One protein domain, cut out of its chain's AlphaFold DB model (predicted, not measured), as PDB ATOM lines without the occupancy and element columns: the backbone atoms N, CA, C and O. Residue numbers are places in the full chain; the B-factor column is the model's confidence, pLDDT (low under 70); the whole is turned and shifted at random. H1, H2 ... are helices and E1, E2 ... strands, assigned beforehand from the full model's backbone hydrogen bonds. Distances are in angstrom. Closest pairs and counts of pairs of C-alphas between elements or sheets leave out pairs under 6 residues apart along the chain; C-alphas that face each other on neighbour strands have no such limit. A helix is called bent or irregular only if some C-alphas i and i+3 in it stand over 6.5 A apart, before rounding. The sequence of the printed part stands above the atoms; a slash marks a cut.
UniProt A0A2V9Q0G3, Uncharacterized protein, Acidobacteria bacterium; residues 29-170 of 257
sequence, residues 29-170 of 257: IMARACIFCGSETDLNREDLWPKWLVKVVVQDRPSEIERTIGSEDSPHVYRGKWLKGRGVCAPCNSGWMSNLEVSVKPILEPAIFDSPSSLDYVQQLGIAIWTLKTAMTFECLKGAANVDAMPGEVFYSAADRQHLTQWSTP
ATOM      1  N   ILE A  29     102.518 135.419 118.377       53.19
ATOM      2  CA  ILE A  29     102.960 136.632 119.072       53.19
ATOM      3  C   ILE A  29     101.722 137.458 119.346       53.19
ATOM      4  O   ILE A  29     101.063 137.830 118.390       53.19
ATOM      5  N   MET A  30     101.359 137.707 120.601       53.62
ATOM      6  CA  MET A  30     100.145 138.460 120.928       53.62
ATOM      7  C   MET A  30     100.481 139.934 121.082       53.62
ATOM      8  O   MET A  30     101.362 140.221 121.870       53.62
ATOM      9  N   ALA A  31      99.775 140.821 120.374       62.75
ATOM     10  CA  ALA A  31      99.665 142.256 120.619       62.75
ATOM     11  C   ALA A  31      98.338 142.586 121.355       62.75
ATOM     12  O   ALA A  31      97.383 141.811 121.263       62.75
ATOM     13  N   ARG A  32      98.297 143.682 122.137       71.69
ATOM     14  CA  ARG A  32      97.127 144.193 122.879       71.69
ATOM     15  C   ARG A  32      96.358 145.208 122.048       71.69
ATOM     16  O   ARG A  32      95.147 145.288 122.166       71.69
ATOM     17  N   ALA A  33      97.073 145.906 121.171       82.38
ATOM     18  CA  ALA A  33      96.546 146.846 120.205       82.38
ATOM     19  C   ALA A  33      97.179 146.601 118.832       82.38
ATOM     20  O   ALA A  33      98.261 146.020 118.715       82.38
ATOM     21  N   CYS A  34      96.507 147.062 117.782       86.94
ATOM     22  CA  CYS A  34      97.033 147.033 116.431       86.94
ATOM     23  C   CYS A  34      98.228 147.981 116.331       86.94
ATOM     24  O   CYS A  34      98.109 149.165 116.640       86.94
ATOM     25  N   ILE A  35      99.356 147.486 115.821       86.81
ATOM     26  CA  ILE A  35     100.594 148.269 115.710       86.81
ATOM     27  C   ILE A  35     100.456 149.497 114.793       86.81
ATOM     28  O   ILE A  35     101.220 150.449 114.937       86.81
ATOM     29  N   PHE A  36      99.485 149.489 113.874       88.38
ATOM     30  CA  PHE A  36      99.268 150.558 112.898       88.38
ATOM     31  C   PHE A  36      98.229 151.586 113.353       88.38
ATOM     32  O   PHE A  36      98.512 152.779 113.354       88.38
ATOM     33  N   CYS A  37      97.034 151.143 113.754       88.56
ATOM     34  CA  CYS A  37      95.930 152.053 114.086       88.56
ATOM     35  C   CYS A  37      95.648 152.186 115.589       88.56
ATOM     36  O   CYS A  37      94.810 152.994 115.971       88.56
ATOM     37  N   GLY A  38      96.300 151.391 116.442       86.19
ATOM     38  CA  GLY A  38      96.082 151.408 117.890       86.19
ATOM     39  C   GLY A  38      94.778 150.754 118.363       86.19
ATOM     40  O   GLY A  38      94.519 150.740 119.558       86.19
ATOM     41  N   SER A  39      93.958 150.189 117.469       87.00
ATOM     42  CA  SER A  39      92.726 149.491 117.868       87.00
ATOM     43  C   SER A  39      93.031 148.257 118.721       87.00
ATOM     44  O   SER A  39      93.817 147.404 118.314       87.00
ATOM     45  N   GLU A  40      92.379 148.134 119.874       85.62
ATOM     46  CA  GLU A  40      92.477 146.968 120.771       85.62
ATOM     47  C   GLU A  40      91.513 145.833 120.394       85.62
ATOM     48  O   GLU A  40      91.552 144.732 120.946       85.62
ATOM     49  N   THR A  41      90.635 146.084 119.424       83.44
ATOM     50  CA  THR A  41      89.596 145.150 118.996       83.44
ATOM     51  C   THR A  41      89.983 144.427 117.714       83.44
ATOM     52  O   THR A  41      90.712 144.956 116.877       83.44
ATOM     53  N   ASP A  42      89.443 143.218 117.545       84.25
ATOM     54  CA  ASP A  42      89.533 142.445 116.300       84.25
ATOM     55  C   ASP A  42      90.974 142.192 115.809       84.25
ATOM     56  O   ASP A  42      91.289 142.248 114.620       84.25
ATOM     57  N   LEU A  43      91.889 141.934 116.753       81.75
ATOM     58  CA  LEU A  43      93.271 141.560 116.451       81.75
ATOM     59  C   LEU A  43      93.335 140.170 115.817       81.75
ATOM     60  O   LEU A  43      93.047 139.153 116.466       81.75
ATOM     61  N   ASN A  44      93.778 140.134 114.564       76.31
ATOM     62  CA  ASN A  44      93.884 138.937 113.750       76.31
ATOM     63  C   ASN A  44      95.287 138.322 113.810       76.31
ATOM     64  O   ASN A  44      96.229 138.896 114.353       76.31
ATOM     65  N   ARG A  45      95.404 137.109 113.266       75.00
ATOM     66  CA  ARG A  45      96.698 136.476 113.007       75.00
ATOM     67  C   ARG A  45      97.139 136.870 111.608       75.00
ATOM     68  O   ARG A  45      96.626 136.310 110.641       75.00
ATOM     69  N   GLU A  46      98.068 137.803 111.539       80.12
ATOM     70  CA  GLU A  46      98.683 138.238 110.303       80.12
ATOM     71  C   GLU A  46      99.776 137.264 109.867       80.12
ATOM     72  O   GLU A  46     100.565 136.796 110.692       80.12
ATOM     73  N   ASP A  47      99.798 136.936 108.578       79.56
ATOM     74  CA  ASP A  47     100.884 136.160 107.983       79.56
ATOM     75  C   ASP A  47     102.095 137.080 107.799       79.56
ATOM     76  O   ASP A  47     102.002 138.136 107.184       79.56
ATOM     77  N   LEU A  48     103.243 136.688 108.347       79.44
ATOM     78  CA  LEU A  48     104.450 137.518 108.288       79.44
ATOM     79  C   LEU A  48     104.986 137.578 106.862       79.44
ATOM     80  O   LEU A  48     105.299 138.636 106.327       79.44
ATOM     81  N   TRP A  49     104.993 136.434 106.200       84.06
ATOM     82  CA  TRP A  49     105.195 136.399 104.767       84.06
ATOM     83  C   TRP A  49     103.845 136.466 104.064       84.06
ATOM     84  O   TRP A  49     102.978 135.640 104.373       84.06
ATOM     85  N   PRO A  50     103.660 137.358 103.074       85.94
ATOM     86  CA  PRO A  50     102.444 137.352 102.279       85.94
ATOM     87  C   PRO A  50     102.197 135.966 101.694       85.94
ATOM     88  O   PRO A  50     103.110 135.309 101.181       85.94
ATOM     89  N   LYS A  51     100.944 135.506 101.722       85.69
ATOM     90  CA  LYS A  51     100.608 134.137 101.292       85.69
ATOM     91  C   LYS A  51     101.046 133.838  99.864       85.69
ATOM     92  O   LYS A  51     101.373 132.695  99.554       85.69
ATOM     93  N   TRP A  52     101.002 134.839  98.986       87.12
ATOM     94  CA  TRP A  52     101.441 134.684  97.604       87.12
ATOM     95  C   TRP A  52     102.943 134.401  97.533       87.12
ATOM     96  O   TRP A  52     103.333 133.501  96.799       87.12
ATOM     97  N   LEU A  53     103.751 135.066  98.362       85.88
ATOM     98  CA  LEU A  53     105.199 134.901  98.410       85.88
ATOM     99  C   LEU A  53     105.596 133.522  98.942       85.88
ATOM    100  O   LEU A  53     106.442 132.850  98.359       85.88
ATOM    101  N   VAL A  54     104.918 133.048  99.991       84.31
ATOM    102  CA  VAL A  54     105.104 131.677 100.494       84.31
ATOM    103  C   VAL A  54     104.777 130.651  99.406       84.31
ATOM    104  O   VAL A  54     105.509 129.682  99.220       84.31
ATOM    105  N   LYS A  55     103.695 130.857  98.646       83.38
ATOM    106  CA  LYS A  55     103.315 129.940  97.561       83.38
ATOM    107  C   LYS A  55     104.359 129.881  96.447       83.38
ATOM    108  O   LYS A  55     104.568 128.798  95.912       83.38
ATOM    109  N   VAL A  56     104.990 131.007  96.104       80.69
ATOM    110  CA  VAL A  56     105.954 131.053  94.994       80.69
ATOM    111  C   VAL A  56     107.382 130.688  95.406       80.69
ATOM    112  O   VAL A  56     108.036 129.956  94.667       80.69
ATOM    113  N   VAL A  57     107.851 131.137  96.578       75.88
ATOM    114  CA  VAL A  57     109.255 130.976  97.003       75.88
ATOM    115  C   VAL A  57     109.475 129.757  97.888       75.88
ATOM    116  O   VAL A  57     110.443 129.022  97.719       75.88
ATOM    117  N   VAL A  58     108.587 129.543  98.855       68.19
ATOM    118  CA  VAL A  58     108.828 128.590  99.945       68.19
ATOM    119  C   VAL A  58     108.538 127.165  99.498       68.19
ATOM    120  O   VAL A  58     109.222 126.276  99.973       68.19
ATOM    121  N   GLN A  59     107.592 126.941  98.571       67.62
ATOM    122  CA  GLN A  59     107.200 125.620  98.038       67.62
ATOM    123  C   GLN A  59     107.360 124.488  99.082       67.62
ATOM    124  O   GLN A  59     106.511 124.385  99.974       67.62
ATOM    125  N   ASP A  60     108.456 123.718  99.037       61.25
ATOM    126  CA  ASP A  60     108.773 122.614  99.965       61.25
ATOM    127  C   ASP A  60     109.865 122.906 101.023       61.25
ATOM    128  O   ASP A  60     110.113 122.079 101.902       61.25
ATOM    129  N   ARG A  61     110.517 124.072 100.984       64.19
ATOM    130  CA  ARG A  61     111.536 124.511 101.959       64.19
ATOM    131  C   ARG A  61     110.885 125.333 103.086       64.19
ATOM    132  O   ARG A  61     109.805 125.867 102.889       64.19
ATOM    133  N   PRO A  62     111.452 125.431 104.300       64.50
ATOM    134  CA  PRO A  62     110.975 126.384 105.307       64.50
ATOM    135  C   PRO A  62     111.465 127.811 104.997       64.50
ATOM    136  O   PRO A  62     112.548 127.976 104.446       64.50
ATOM    137  N   SER A  63     110.688 128.833 105.375       74.62
ATOM    138  CA  SER A  63     111.183 130.218 105.428       74.62
ATOM    139  C   SER A  63     111.855 130.500 106.771       74.62
ATOM    140  O   SER A  63     111.541 129.836 107.769       74.62
ATOM    141  N   GLU A  64     112.741 131.493 106.795       76.00
ATOM    142  CA  GLU A  64     113.522 131.871 107.975       76.00
ATOM    143  C   GLU A  64     113.429 133.377 108.253       76.00
ATOM    144  O   GLU A  64     113.498 134.194 107.344       76.00
ATOM    145  N   ILE A  65     113.234 133.766 109.507       69.94
ATOM    146  CA  ILE A  65     113.333 135.161 109.945       69.94
ATOM    147  C   ILE A  65     114.339 135.191 111.085       69.94
ATOM    148  O   ILE A  65     114.095 134.596 112.135       69.94
ATOM    149  N   GLU A  66     115.447 135.886 110.881       72.50
ATOM    150  CA  GLU A  66     116.466 136.143 111.888       72.50
ATOM    151  C   GLU A  66     116.327 137.572 112.421       72.50
ATOM    152  O   GLU A  66     116.047 138.522 111.686       72.50
ATOM    153  N   ARG A  67     116.499 137.739 113.728       66.62
ATOM    154  CA  ARG A  67     116.443 139.045 114.379       66.62
ATOM    155  C   ARG A  67     117.579 139.182 115.379       66.62
ATOM    156  O   ARG A  67     117.671 138.385 116.310       66.62
ATOM    157  N   THR A  68     118.358 140.245 115.239       64.38
ATOM    158  CA  THR A  68     119.442 140.605 116.157       64.38
ATOM    159  C   THR A  68     119.111 141.934 116.829       64.38
ATOM    160  O   THR A  68     118.897 142.949 116.160       64.38
ATOM    161  N   ILE A  69     119.045 141.949 118.163       58.28
ATOM    162  CA  ILE A  69     118.753 143.160 118.938       58.28
ATOM    163  C   ILE A  69     120.048 143.648 119.600       58.28
ATOM    164  O   ILE A  69     120.571 143.011 120.508       58.28
ATOM    165  N   GLY A  70     120.551 144.812 119.178       55.03
ATOM    166  CA  GLY A  70     121.711 145.450 119.805       55.03
ATOM    167  C   GLY A  70     122.982 144.602 119.703       55.03
ATOM    168  O   GLY A  70     123.334 144.135 118.625       55.03
ATOM    169  N   SER A  71     123.682 144.424 120.826       49.72
ATOM    170  CA  SER A  71     124.907 143.618 120.923       49.72
ATOM    171  C   SER A  71     124.655 142.192 121.427       49.72
ATOM    172  O   SER A  71     125.548 141.615 122.043       49.72
ATOM    173  N   GLU A  72     123.440 141.652 121.278       57.31
ATOM    174  CA  GLU A  72     123.161 140.268 121.673       57.31
ATOM    175  C   GLU A  72     124.077 139.289 120.922       57.31
ATOM    176  O   GLU A  72     124.219 139.357 119.702       57.31
ATOM    177  N   ASP A  73     124.673 138.347 121.660       52.97
ATOM    178  CA  ASP A  73     125.632 137.370 121.124       52.97
ATOM    179  C   ASP A  73     124.979 136.311 120.213       52.97
ATOM    180  O   ASP A  73     125.669 135.487 119.611       52.97
ATOM    181  N   SER A  74     123.644 136.255 120.132       63.00
ATOM    182  CA  SER A  74     122.933 135.263 119.319       63.00
ATOM    183  C   SER A  74     121.617 135.804 118.754       63.00
ATOM    184  O   SER A  74     120.789 136.297 119.523       63.00
ATOM    185  N   PRO A  75     121.375 135.669 117.437       69.25
ATOM    186  CA  PRO A  75     120.125 136.093 116.826       69.25
ATOM    187  C   PRO A  75     118.960 135.200 117.264       69.25
ATOM    188  O   PRO A  75     119.080 133.982 117.425       69.25
ATOM    189  N   HIS A  76     117.785 135.807 117.394       70.25
ATOM    190  CA  HIS A  76     116.524 135.091 117.507       70.25
ATOM    191  C   HIS A  76     116.106 134.603 116.120       70.25
ATOM    192  O   HIS A  76     115.840 135.413 115.233       70.25
ATOM    193  N   VAL A  77     116.019 133.283 115.937       74.56
ATOM    194  CA  VAL A  77     115.692 132.686 114.636       74.56
ATOM    195  C   VAL A  77     114.333 131.993 114.656       74.56
ATOM    196  O   VAL A  77     114.089 131.064 115.431       74.56
ATOM    197  N   TYR A  78     113.453 132.411 113.751       75.75
ATOM    198  CA  TYR A  78     112.122 131.859 113.542       75.75
ATOM    199  C   TYR A  78     112.074 131.095 112.221       75.75
ATOM    200  O   TYR A  78     112.321 131.656 111.159       75.75
ATOM    201  N   ARG A  79     111.717 129.808 112.276       79.38
ATOM    202  CA  ARG A  79     111.630 128.938 111.093       79.38
ATOM    203  C   ARG A  79     110.229 128.380 110.939       79.38
ATOM    204  O   ARG A  79     109.645 127.867 111.893       79.38
ATOM    205  N   GLY A  80     109.692 128.441 109.729       74.19
ATOM    206  CA  GLY A  80     108.378 127.883 109.439       74.19
ATOM    207  C   GLY A  80     107.899 128.211 108.037       74.19
ATOM    208  O   GLY A  80     108.375 129.142 107.399       74.19
ATOM    209  N   LYS A  81     106.932 127.437 107.545       71.12
ATOM    210  CA  LYS A  81     106.282 127.719 106.256       71.12
ATOM    211  C   LYS A  81     105.260 128.856 106.365       71.12
ATOM    212  O   LYS A  81     105.127 129.652 105.448       71.12
ATOM    213  N   TRP A  82     104.560 128.933 107.497       76.31
ATOM    214  CA  TRP A  82     103.490 129.898 107.757       76.31
ATOM    215  C   TRP A  82     103.732 130.582 109.100       76.31
ATOM    216  O   TRP A  82     103.117 130.230 110.108       76.31
ATOM    217  N   LEU A  83     104.690 131.507 109.133       76.69
ATOM    218  CA  LEU A  83     104.938 132.306 110.329       76.69
ATOM    219  C   LEU A  83     103.823 133.346 110.474       76.69
ATOM    220  O   LEU A  83     103.483 134.028 109.508       76.69
ATOM    221  N   LYS A  84     103.245 133.443 111.676       77.94
ATOM    222  CA  LYS A  84     102.125 134.342 111.972       77.94
ATOM    223  C   LYS A  84     102.412 135.211 113.190       77.94
ATOM    224  O   LYS A  84     102.942 134.733 114.187       77.94
ATOM    225  N   GLY A  85     101.992 136.469 113.138       74.31
ATOM    226  CA  GLY A  85     102.000 137.400 114.266       74.31
ATOM    227  C   GLY A  85     100.589 137.899 114.551       74.31
ATOM    228  O   GLY A  85      99.799 138.098 113.639       74.31
ATOM    229  N   ARG A  86     100.225 138.110 115.814       72.38
ATOM    230  CA  ARG A  86      98.950 138.731 116.194       72.38
ATOM    231  C   ARG A  86      99.210 140.178 116.592       72.38
ATOM    232  O   ARG A  86      99.169 140.497 117.767       72.38
ATOM    233  N   GLY A  87      99.524 141.022 115.609       78.69
ATOM    234  CA  GLY A  87      99.887 142.439 115.787       78.69
ATOM    235  C   GLY A  87      98.958 143.436 115.098       78.69
ATOM    236  O   GLY A  87      99.106 144.646 115.252       78.69
ATOM    237  N   VAL A  88      98.014 142.944 114.302       85.75
ATOM    238  CA  VAL A  88      97.270 143.743 113.329       85.75
ATOM    239  C   VAL A  88      95.779 143.465 113.505       85.75
ATOM    240  O   VAL A  88      95.387 142.330 113.759       85.75
ATOM    241  N   CYS A  89      94.931 144.491 113.431       89.94
ATOM    242  CA  CYS A  89      93.481 144.294 113.451       89.94
ATOM    243  C   CYS A  89      92.952 143.886 112.068       89.94
ATOM    244  O   CYS A  89      93.598 144.149 111.048       89.94
ATOM    245  N   ALA A  90      91.771 143.267 112.005       90.94
ATOM    246  CA  ALA A  90      91.156 142.901 110.729       90.94
ATOM    247  C   ALA A  90      91.005 144.088 109.764       90.94
ATOM    248  O   ALA A  90      91.456 143.929 108.633       90.94
ATOM    249  N   PRO A  91      90.528 145.280 110.181       93.38
ATOM    250  CA  PRO A  91      90.413 146.429 109.280       93.38
ATOM    251  C   PRO A  91      91.730 146.865 108.619       93.38
ATOM    252  O   PRO A  91      91.744 147.178 107.431       93.38
ATOM    253  N   CYS A  92      92.848 146.875 109.355       91.94
ATOM    254  CA  CYS A  92      94.154 147.205 108.773       91.94
ATOM    255  C   CYS A  92      94.614 146.127 107.789       91.94
ATOM    256  O   CYS A  92      95.060 146.456 106.690       91.94
ATOM    257  N   ASN A  93      94.479 144.858 108.185       91.06
ATOM    258  CA  ASN A  93      94.927 143.725 107.384       91.06
ATOM    259  C   ASN A  93      94.141 143.604 106.069       91.06
ATOM    260  O   ASN A  93      94.722 143.661 104.992       91.06
ATOM    261  N   SER A  94      92.810 143.502 106.137       90.81
ATOM    262  CA  SER A  94      91.966 143.354 104.944       90.81
ATOM    263  C   SER A  94      91.755 144.657 104.172       90.81
ATOM    264  O   SER A  94      91.258 144.617 103.050       90.81
ATOM    265  N   GLY A  95      92.112 145.801 104.759       93.25
ATOM    266  CA  GLY A  95      92.043 147.112 104.127       93.25
ATOM    267  C   GLY A  95      93.342 147.478 103.417       93.25
ATOM    268  O   GLY A  95      93.723 146.882 102.409       93.25
ATOM    269  N   TRP A  96      94.021 148.504 103.931       94.25
ATOM    270  CA  TRP A  96      95.172 149.109 103.260       94.25
ATOM    271  C   TRP A  96      96.339 148.131 103.059       94.25
ATOM    272  O   TRP A  96      96.994 148.200 102.021       94.25
ATOM    273  N   MET A  97      96.581 147.199 103.993       92.44
ATOM    274  CA  MET A  97      97.669 146.220 103.855       92.44
ATOM    275  C   MET A  97      97.395 145.258 102.704       92.44
ATOM    276  O   MET A  97      98.260 145.076 101.850       92.44
ATOM    277  N   SER A  98      96.190 144.686 102.639       92.62
ATOM    278  CA  SER A  98      95.806 143.795 101.543       92.62
ATOM    279  C   SER A  98      95.832 144.516 100.194       92.62
ATOM    280  O   SER A  98      96.372 143.971  99.233       92.62
ATOM    281  N   ASN A  99      95.338 145.756 100.128       94.50
ATOM    282  CA  ASN A  99      95.387 146.561  98.905       94.50
ATOM    283  C   ASN A  99      96.829 146.816  98.443       94.50
ATOM    284  O   ASN A  99      97.134 146.640  97.264       94.50
ATOM    285  N   LEU A 100      97.719 147.171  99.375       95.12
ATOM    286  CA  LEU A 100      99.139 147.372  99.099       95.12
ATOM    287  C   LEU A 100      99.802 146.084  98.597       95.12
ATOM    288  O   LEU A 100     100.572 146.112  97.643       95.12
ATOM    289  N   GLU A 101      99.496 144.935  99.200       93.88
ATOM    290  CA  GLU A 101     100.030 143.649  98.742       93.88
ATOM    291  C   GLU A 101      99.564 143.277  97.339       93.88
ATOM    292  O   GLU A 101     100.369 142.808  96.533       93.88
ATOM    293  N   VAL A 102      98.285 143.499  97.033       95.12
ATOM    294  CA  VAL A 102      97.733 143.262  95.695       95.12
ATOM    295  C   VAL A 102      98.424 144.149  94.664       95.12
ATOM    296  O   VAL A 102      98.749 143.661  93.583       95.12
ATOM    297  N   SER A 103      98.698 145.417  94.993       95.12
ATOM    298  CA  SER A 103      99.342 146.341  94.057       95.12
ATOM    299  C   SER A 103     100.822 146.038  93.829       95.12
ATOM    300  O   SER A 103     101.291 146.168  92.703       95.12
ATOM    301  N   VAL A 104     101.572 145.629  94.863       95.50
ATOM    302  CA  VAL A 104     103.024 145.394  94.722       95.50
ATOM    303  C   VAL A 104     103.384 144.024  94.170       95.50
ATOM    304  O   VAL A 104     104.449 143.867  93.579       95.50
ATOM    305  N   LYS A 105     102.507 143.029  94.327       95.38
ATOM    306  CA  LYS A 105     102.752 141.660  93.868       95.38
ATOM    307  C   LYS A 105     103.216 141.583  92.398       95.38
ATOM    308  O   LYS A 105     104.295 141.039  92.180       95.38
ATOM    309  N   PRO A 106     102.485 142.122  91.399       95.38
ATOM    310  CA  PRO A 106     102.906 142.019  89.997       95.38
ATOM    311  C   PRO A 106     104.192 142.801  89.686       95.38
ATOM    312  O   PRO A 106     104.823 142.552  88.665       95.38
ATOM    313  N   ILE A 107     104.581 143.740  90.553       95.69
ATOM    314  CA  ILE A 107     105.800 144.544  90.414       95.69
ATOM    315  C   ILE A 107     107.015 143.761  90.938       95.69
ATOM    316  O   ILE A 107     108.083 143.788  90.333       95.69
ATOM    317  N   LEU A 108     106.854 143.041  92.054       94.62
ATOM    318  CA  LEU A 108     107.926 142.257  92.674       94.62
ATOM    319  C   LEU A 108     108.133 140.887  92.023       94.62
ATOM    320  O   LEU A 108     109.250 140.376  92.051       94.62
ATOM    321  N   GLU A 109     107.092 140.282  91.444       94.12
ATOM    322  CA  GLU A 109     107.182 138.954  90.819       94.12
ATOM    323  C   GLU A 109     108.317 138.841  89.783       94.12
ATOM    324  O   GLU A 109     109.107 137.901  89.907       94.12
ATOM    325  N   PRO A 110     108.492 139.780  88.829       93.75
ATOM    326  CA  PRO A 110     109.620 139.736  87.903       93.75
ATOM    327  C   PRO A 110     110.976 139.688  88.613       93.75
ATOM    328  O   PRO A 110     111.782 138.814  88.311       93.75
ATOM    329  N   ALA A 111     111.208 140.546  89.612       92.06
ATOM    330  CA  ALA A 111     112.461 140.559  90.370       92.06
ATOM    331  C   ALA A 111     112.674 139.262  91.174       92.06
ATOM    332  O   ALA A 111     113.786 138.741  91.242       92.06
ATOM    333  N   ILE A 112     111.607 138.704  91.754       92.12
ATOM    334  CA  ILE A 112     111.649 137.432  92.492       92.12
ATOM    335  C   ILE A 112     112.077 136.281  91.575       92.12
ATOM    336  O   ILE A 112     112.829 135.410  92.012       92.12
ATOM    337  N   PHE A 113     111.631 136.285  90.317       91.88
ATOM    338  CA  PHE A 113     111.937 135.258  89.318       91.88
ATOM    339  C   PHE A 113     113.081 135.625  88.363       91.88
ATOM    340  O   PHE A 113     113.257 134.944  87.355       91.88
ATOM    341  N   ASP A 114     113.867 136.660  88.674       91.00
ATOM    342  CA  ASP A 114     115.010 137.106  87.859       91.00
ATOM    343  C   ASP A 114     114.645 137.456  86.406       91.00
ATOM    344  O   ASP A 114     115.391 137.221  85.457       91.00
ATOM    345  N   SER A 115     113.445 137.996  86.227       91.69
ATOM    346  CA  SER A 115     112.950 138.493  84.952       91.69
ATOM    347  C   SER A 115     113.199 140.002  84.843       91.69
ATOM    348  O   SER A 115     112.909 140.739  85.792       91.69
ATOM    349  N   PRO A 116     113.691 140.496  83.690       89.25
ATOM    350  CA  PRO A 116     113.893 141.923  83.475       89.25
ATOM    351  C   PRO A 116     112.605 142.722  83.689       89.25
ATOM    352  O   PRO A 116     111.547 142.372  83.164       89.25
ATOM    353  N   SER A 117     112.703 143.817  84.434       90.25
ATOM    354  CA  SER A 117     111.612 144.772  84.622       90.25
ATOM    355  C   SER A 117     112.173 146.176  84.827       90.25
ATOM    356  O   SER A 117     113.232 146.353  85.428       90.25
ATOM    357  N   SER A 118     111.478 147.178  84.294       93.38
ATOM    358  CA  SER A 118     111.709 148.580  84.630       93.38
ATOM    359  C   SER A 118     110.727 148.998  85.718       93.38
ATOM    360  O   SER A 118     109.571 148.578  85.706       93.38
ATOM    361  N   LEU A 119     111.193 149.826  86.653       95.06
ATOM    362  CA  LEU A 119     110.370 150.355  87.736       95.06
ATOM    363  C   LEU A 119     110.209 151.861  87.571       95.06
ATOM    364  O   LEU A 119     111.191 152.603  87.642       95.06
ATOM    365  N   ASP A 120     108.976 152.322  87.387       95.62
ATOM    366  CA  ASP A 120     108.658 153.742  87.490       95.62
ATOM    367  C   ASP A 120     108.654 154.218  88.954       95.62
ATOM    368  O   ASP A 120     108.787 153.438  89.901       95.62
ATOM    369  N   TYR A 121     108.512 155.527  89.153       95.44
ATOM    370  CA  TYR A 121     108.530 156.124  90.487       95.44
ATOM    371  C   TYR A 121     107.415 155.598  91.410       95.44
ATOM    372  O   TYR A 121     107.652 155.363  92.594       95.44
ATOM    373  N   VAL A 122     106.206 155.390  90.883       95.88
ATOM    374  CA  VAL A 122     105.051 154.924  91.666       95.88
ATOM    375  C   VAL A 122     105.267 153.477  92.100       95.88
ATOM    376  O   VAL A 122     104.987 153.123  93.245       95.88
ATOM    377  N   GLN A 123     105.824 152.655  91.215       96.62
ATOM    378  CA  GLN A 123     106.187 151.272  91.497       96.62
ATOM    379  C   GLN A 123     107.296 151.181  92.553       96.62
ATOM    380  O   GLN A 123     107.170 150.409  93.503       96.62
ATOM    381  N   GLN A 124     108.345 152.005  92.438       96.31
ATOM    382  CA  GLN A 124     109.415 152.091  93.438       96.31
ATOM    383  C   GLN A 124     108.875 152.515  94.810       96.31
ATOM    384  O   GLN A 124     109.202 151.895  95.822       96.31
ATOM    385  N   LEU A 125     108.004 153.529  94.849       95.62
ATOM    386  CA  LEU A 125     107.363 153.988  96.079       95.62
ATOM    387  C   LEU A 125     106.469 152.897  96.689       95.62
ATOM    388  O   LEU A 125     106.543 152.648  97.890       95.62
ATOM    389  N   GLY A 126     105.679 152.196  95.870       96.56
ATOM    390  CA  GLY A 126     104.859 151.067  96.310       96.56
ATOM    391  C   GLY A 126     105.693 149.959  96.956       96.56
ATOM    392  O   GLY A 126     105.365 149.510  98.056       96.56
ATOM    393  N   ILE A 127     106.806 149.571  96.319       96.56
ATOM    394  CA  ILE A 127     107.768 148.615  96.888       96.56
ATOM    395  C   ILE A 127     108.298 149.137  98.223       96.56
ATOM    396  O   ILE A 127     108.236 148.414  99.212       96.56
ATOM    397  N   ALA A 128     108.747 150.393  98.291       96.69
ATOM    398  CA  ALA A 128     109.304 150.969  99.513       96.69
ATOM    399  C   ALA A 128     108.313 150.945 100.690       96.69
ATOM    400  O   ALA A 128     108.672 150.524 101.793       96.69
ATOM    401  N   ILE A 129     107.055 151.334 100.456       96.50
ATOM    402  CA  ILE A 129     105.994 151.303 101.474       96.50
ATOM    403  C   ILE A 129     105.732 149.863 101.914       96.50
ATOM    404  O   ILE A 129     105.647 149.585 103.112       96.50
ATOM    405  N   TRP A 130     105.626 148.929 100.965       96.12
ATOM    406  CA  TRP A 130     105.395 147.521 101.273       96.12
ATOM    407  C   TRP A 130     106.544 146.903 102.073       96.12
ATOM    408  O   TRP A 130     106.295 146.178 103.042       96.12
ATOM    409  N   THR A 131     107.793 147.220 101.733       95.69
ATOM    410  CA  THR A 131     108.962 146.705 102.451       95.69
ATOM    411  C   THR A 131     109.016 147.262 103.871       95.69
ATOM    412  O   THR A 131     109.178 146.489 104.812       95.69
ATOM    413  N   LEU A 132     108.787 148.566 104.065       95.38
ATOM    414  CA  LEU A 132     108.753 149.176 105.401       95.38
ATOM    415  C   LEU A 132     107.585 148.665 106.248       95.38
ATOM    416  O   LEU A 132     107.779 148.351 107.421       95.38
ATOM    417  N   LYS A 133     106.397 148.482 105.655       93.88
ATOM    418  CA  LYS A 133     105.252 147.820 106.306       93.88
ATOM    419  C   LYS A 133     105.653 146.448 106.838       93.88
ATOM    420  O   LYS A 133     105.328 146.090 107.973       93.88
ATOM    421  N   THR A 134     106.344 145.671 106.008       91.94
ATOM    422  CA  THR A 134     106.764 144.306 106.343       91.94
ATOM    423  C   THR A 134     107.844 144.326 107.429       91.94
ATOM    424  O   THR A 134     107.711 143.609 108.418       91.94
ATOM    425  N   ALA A 135     108.826 145.230 107.342       90.44
ATOM    426  CA  ALA A 135     109.853 145.431 108.368       90.44
ATOM    427  C   ALA A 135     109.255 145.821 109.730       90.44
ATOM    428  O   ALA A 135     109.582 145.212 110.746       90.44
ATOM    429  N   MET A 136     108.310 146.766 109.757       88.94
ATOM    430  CA  MET A 136     107.596 147.170 110.978       88.94
ATOM    431  C   MET A 136     106.803 146.012 111.596       88.94
ATOM    432  O   MET A 136     106.755 145.873 112.818       88.94
ATOM    433  N   THR A 137     106.197 145.166 110.760       86.19
ATOM    434  CA  THR A 137     105.479 143.966 111.217       86.19
ATOM    435  C   THR A 137     106.450 142.945 111.820       86.19
ATOM    436  O   THR A 137     106.134 142.341 112.845       86.19
ATOM    437  N   PHE A 138     107.642 142.789 111.232       80.06
ATOM    438  CA  PHE A 138     108.671 141.837 111.677       80.06
ATOM    439  C   PHE A 138     109.345 142.272 112.972       80.06
ATOM    440  O   PHE A 138     109.633 141.457 113.842       80.06
ATOM    441  N   GLU A 139     109.564 143.567 113.144       77.62
ATOM    442  CA  GLU A 139     110.125 144.083 114.385       77.62
ATOM    443  C   GLU A 139     109.190 143.853 115.582       77.62
ATOM    444  O   GLU A 139     109.636 143.551 116.694       77.62
ATOM    445  N   CYS A 140     107.878 143.947 115.350       70.94
ATOM    446  CA  CYS A 140     106.866 143.721 116.378       70.94
ATOM    447  C   CYS A 140     106.711 142.234 116.751       70.94
ATOM    448  O   CYS A 140     105.856 141.883 117.569       70.94
ATOM    449  N   LEU A 141     107.538 141.351 116.183       66.12
ATOM    450  CA  LEU A 141     107.621 139.956 116.575       66.12
ATOM    451  C   LEU A 141     108.399 139.822 117.886       66.12
ATOM    452  O   LEU A 141     109.627 139.897 117.900       66.12
ATOM    453  N   LYS A 142     107.695 139.571 118.995       55.75
ATOM    454  CA  LYS A 142     108.306 139.053 120.225       55.75
ATOM    455  C   LYS A 142     107.663 137.767 120.730       55.75
ATOM    456  O   LYS A 142     106.445 137.621 120.782       55.75
ATOM    457  N   GLY A 143     108.521 136.834 121.140       44.09
ATOM    458  CA  GLY A 143     108.132 135.655 121.900       44.09
ATOM    459  C   GLY A 143     107.596 136.050 123.277       44.09
ATOM    460  O   GLY A 143     108.235 136.804 123.994       44.09
ATOM    461  N   ALA A 144     106.411 135.539 123.609       33.44
ATOM    462  CA  ALA A 144     105.889 135.363 124.964       33.44
ATOM    463  C   ALA A 144     106.161 136.485 125.997       33.44
ATOM    464  O   ALA A 144     106.822 136.230 126.992       33.44
ATOM    465  N   ALA A 145     105.585 137.679 125.818       32.03
ATOM    466  CA  ALA A 145     104.988 138.479 126.904       32.03
ATOM    467  C   ALA A 145     104.450 139.813 126.359       32.03
ATOM    468  O   ALA A 145     105.175 140.575 125.739       32.03
ATOM    469  N   ASN A 146     103.159 140.062 126.586       36.66
ATOM    470  CA  ASN A 146     102.518 141.371 126.762       36.66
ATOM    471  C   ASN A 146     103.251 142.615 126.200       36.66
ATOM    472  O   ASN A 146     104.012 143.251 126.904       36.66
ATOM    473  N   VAL A 147     102.996 142.959 124.940       41.06
ATOM    474  CA  VAL A 147     102.465 144.220 124.329       41.06
ATOM    475  C   VAL A 147     102.201 145.475 125.159       41.06
ATOM    476  O   VAL A 147     101.451 146.351 124.738       41.06
ATOM    477  N   ASP A 148     102.879 145.623 126.269       40.53
ATOM    478  CA  ASP A 148     103.409 146.914 126.637       40.53
ATOM    479  C   ASP A 148     104.878 146.805 126.221       40.53
ATOM    480  O   ASP A 148     105.728 146.470 127.040       40.53
ATOM    481  N   ALA A 149     105.167 146.923 124.912       43.59
ATOM    482  CA  ALA A 149     106.550 146.910 124.438       43.59
ATOM    483  C   ALA A 149     107.302 147.935 125.286       43.59
ATOM    484  O   ALA A 149     106.958 149.120 125.235       43.59
ATOM    485  N   MET A 150     108.243 147.482 126.125       40.94
ATOM    486  CA  MET A 150     108.966 148.416 126.977       40.94
ATOM    487  C   MET A 150     109.586 149.470 126.047       40.94
ATOM    488  O   MET A 150     110.157 149.090 125.014       40.94
ATOM    489  N   PRO A 151     109.430 150.776 126.337       42.06
ATOM    490  CA  PRO A 151     110.049 151.840 125.555       42.06
ATOM    491  C   PRO A 151     111.550 151.549 125.460       42.06
ATOM    492  O   PRO A 151     112.263 151.656 126.452       42.06
ATOM    493  N   GLY A 152     112.010 151.065 124.307       55.34
ATOM    494  CA  GLY A 152     113.365 150.535 124.153       55.34
ATOM    495  C   GLY A 152     113.476 149.191 123.437       55.34
ATOM    496  O   GLY A 152     114.589 148.821 123.093       55.34
ATOM    497  N   GLU A 153     112.387 148.475 123.142       62.97
ATOM    498  CA  GLU A 153     112.454 147.150 122.486       62.97
ATOM    499  C   GLU A 153     112.080 147.118 120.991       62.97
ATOM    500  O   GLU A 153     112.338 146.118 120.309       62.97
ATOM    501  N   VAL A 154     111.476 148.193 120.489       75.50
ATOM    502  CA  VAL A 154     111.089 148.389 119.083       75.50
ATOM    503  C   VAL A 154     111.642 149.728 118.598       75.50
ATOM    504  O   VAL A 154     111.591 150.710 119.338       75.50
ATOM    505  N   PHE A 155     112.181 149.769 117.380       83.50
ATOM    506  CA  PHE A 155     112.702 150.973 116.741       83.50
ATOM    507  C   PHE A 155     111.584 151.852 116.173       83.50
ATOM    508  O   PHE A 155     111.597 153.071 116.349       83.50
ATOM    509  N   TYR A 156     110.607 151.258 115.481       86.62
ATOM    510  CA  TYR A 156     109.505 152.009 114.888       86.62
ATOM    511  C   TYR A 156     108.474 152.366 115.960       86.62
ATOM    512  O   TYR A 156     107.844 151.502 116.584       86.62
ATOM    513  N   SER A 157     108.270 153.665 116.153       85.75
ATOM    514  CA  SER A 157     107.251 154.196 117.050       85.75
ATOM    515  C   SER A 157     105.847 154.018 116.463       85.75
ATOM    516  O   SER A 157     105.662 153.731 115.277       85.75
ATOM    517  N   ALA A 158     104.819 154.230 117.289       83.38
ATOM    518  CA  ALA A 158     103.444 154.289 116.796       83.38
ATOM    519  C   ALA A 158     103.260 155.398 115.742       83.38
ATOM    520  O   ALA A 158     102.547 155.182 114.767       83.38
ATOM    521  N   ALA A 159     103.948 156.534 115.894       85.25
ATOM    522  CA  ALA A 159     103.881 157.641 114.944       85.25
ATOM    523  C   ALA A 159     104.468 157.267 113.574       85.25
ATOM    524  O   ALA A 159     103.896 157.629 112.553       85.25
ATOM    525  N   ASP A 160     105.550 156.486 113.529       89.44
ATOM    526  CA  ASP A 160     106.134 156.023 112.259       89.44
ATOM    527  C   ASP A 160     105.207 155.067 111.520       89.44
ATOM    528  O   ASP A 160     105.014 155.171 110.308       89.44
ATOM    529  N   ARG A 161     104.601 154.141 112.269       90.38
ATOM    530  CA  ARG A 161     103.633 153.186 111.727       90.38
ATOM    531  C   ARG A 161     102.384 153.908 111.225       90.38
ATOM    532  O   ARG A 161     101.917 153.618 110.129       90.38
ATOM    533  N   GLN A 162     101.885 154.888 111.980       86.31
ATOM    534  CA  GLN A 162     100.771 155.733 111.552       86.31
ATOM    535  C   GLN A 162     101.128 156.570 110.326       86.31
ATOM    536  O   GLN A 162     100.306 156.651 109.415       86.31
ATOM    537  N   HIS A 163     102.344 157.124 110.258       88.12
ATOM    538  CA  HIS A 163     102.805 157.904 109.114       88.12
ATOM    539  C   HIS A 163     102.712 157.091 107.820       88.12
ATOM    540  O   HIS A 163     102.116 157.549 106.847       88.12
ATOM    541  N   LEU A 164     103.197 155.846 107.854       90.31
ATOM    542  CA  LEU A 164     103.107 154.928 106.722       90.31
ATOM    543  C   LEU A 164     101.650 154.694 106.290       90.31
ATOM    544  O   LEU A 164     101.354 154.717 105.100       90.31
ATOM    545  N   THR A 165     100.732 154.508 107.244       86.88
ATOM    546  CA  THR A 165      99.315 154.241 106.931       86.88
ATOM    547  C   THR A 165      98.531 155.459 106.449       86.88
ATOM    548  O   THR A 165      97.696 155.329 105.560       86.88
ATOM    549  N   GLN A 166      98.766 156.634 107.036       88.50
ATOM    550  CA  GLN A 166      97.988 157.844 106.762       88.50
ATOM    551  C   GLN A 166      98.458 158.538 105.488       88.50
ATOM    552  O   GLN A 166      97.635 159.021 104.716       88.50
ATOM    553  N   TRP A 167      99.772 158.571 105.267       89.88
ATOM    554  CA  TRP A 167     100.374 159.327 104.169       89.88
ATOM    555  C   TRP A 167     100.805 158.443 103.006       89.88
ATOM    556  O   TRP A 167     101.060 158.964 101.927       89.88
ATOM    557  N   SER A 168     100.850 157.117 103.195       89.81
ATOM    558  CA  SER A 168     101.386 156.188 102.192       89.81
ATOM    559  C   SER A 168     102.782 156.614 101.731       89.81
ATOM    560  O   SER A 168     103.093 156.614 100.545       89.81
ATOM    561  N   THR A 169     103.624 157.012 102.684       91.50
ATOM    562  CA  THR A 169     105.011 157.417 102.447       91.50
ATOM    563  C   THR A 169     105.929 156.778 103.483       91.50
ATOM    564  O   THR A 169     105.528 156.623 104.642       91.50
ATOM    565  N   PRO A 170     107.164 156.403 103.103       92.88
ATOM    566  CA  PRO A 170     108.197 156.028 104.061       92.88
ATOM    567  C   PRO A 170     108.349 157.078 105.173       92.88
ATOM    568  O   PRO A 170     108.299 158.273 104.866       92.88
TER     569      PRO A 170
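AT A GLANCE: This is residues 29 to 170 of the 257 residues of an uncharacterized protein of Acidobacteria bacterium (UniProt A0A2V9Q0G3). Three helices pack together with H3 in the middle: H2 runs steeply past one part of it, and H4 folds back beside another. Short H1 lies near H2, and there are two separate two-stranded ribbons: E1 with E4, whose E4 leads straight into the beginning of H2, and the E2-E3 hairpin, in which E3 has its centre farther from the mean of the C-alphas than any other named element. The printed part has 142 residues, with four named helices and four named strands in the order E1 H1 E2 E3 E4 H2 H3 H4; the class is mixed, helices and strands, and both sheets, E1 - E4 and E2 - E3, are antiparallel. It is compact, with a radius of gyration of the C-alphas of 15.6 A, and rounded, spanning 44 by 35 by 30 A.

HOW THE PARTS SIT: Residues 29 to 30 pair, parallel, with residues 85 to 86 of E4, residues 84 to 89. E1, residues 43 to 47, is the antiparallel neighbour of E4 at 137 degrees, with N 46 and O 85 within hydrogen-bond range at 2.7 A. H1, residues 51 to 58, is near H2, residues 90 to 112, with 12 pairs of C-alphas within 10 A. E2, residues 63 to 68, and E3, residues 76 to 80, form an antiparallel hairpin at 169 degrees, with N 65 and O 78 at 2.8 A. H2 has a kink of 50 degrees near residue 106 and is only just irregular, C-alphas 103 and 106 being 6.9 A apart. Its residues 100 to 108 touch H3, residues 121 to 139, at a steep tilt of 60 degrees, opposite ways; the closest C-alphas, of Val 104 and Ile 127, are 6.1 A apart. H3 and H4, residues 158 to 167, form a helical hairpin: residues 129 to 136 of H3 touch H4 at a shallow tilt of 25 degrees, opposite ways, the closest C-alphas, of Ile 129 and Leu 164, being 7.0 A apart. Every O i to N i+4 pair is within hydrogen-bond range in H1, H3 and H4, and 12 of 19 are in H2.

IN THESE COORDINATES: E1 begins at C-alpha 43, (93.271, 141.560, 116.451), and is 12.6 A long. H1 measures 10.0 A, E2 17.1 A, E3 13.5 A and E4 13.3 A. H2 begins at C-alpha 90, (91.156, 142.901, 110.729), and is 28.0 A long; H3 measures 26.8 A. H4, 13.9 A long, ends at C-alpha 167, (100.374, 159.327, 104.169).

THE WHOLE: The two C-alphas farthest apart, of Pro 116 and Asn 146, are 44.8 A apart. The printed part has no cut. The link from H3 to H4, residues 140 to 157, is long. Mean pLDDT of the printed part is 80.0; 31 residues are under 70, among them residues 67 to 75 and 141 to 153.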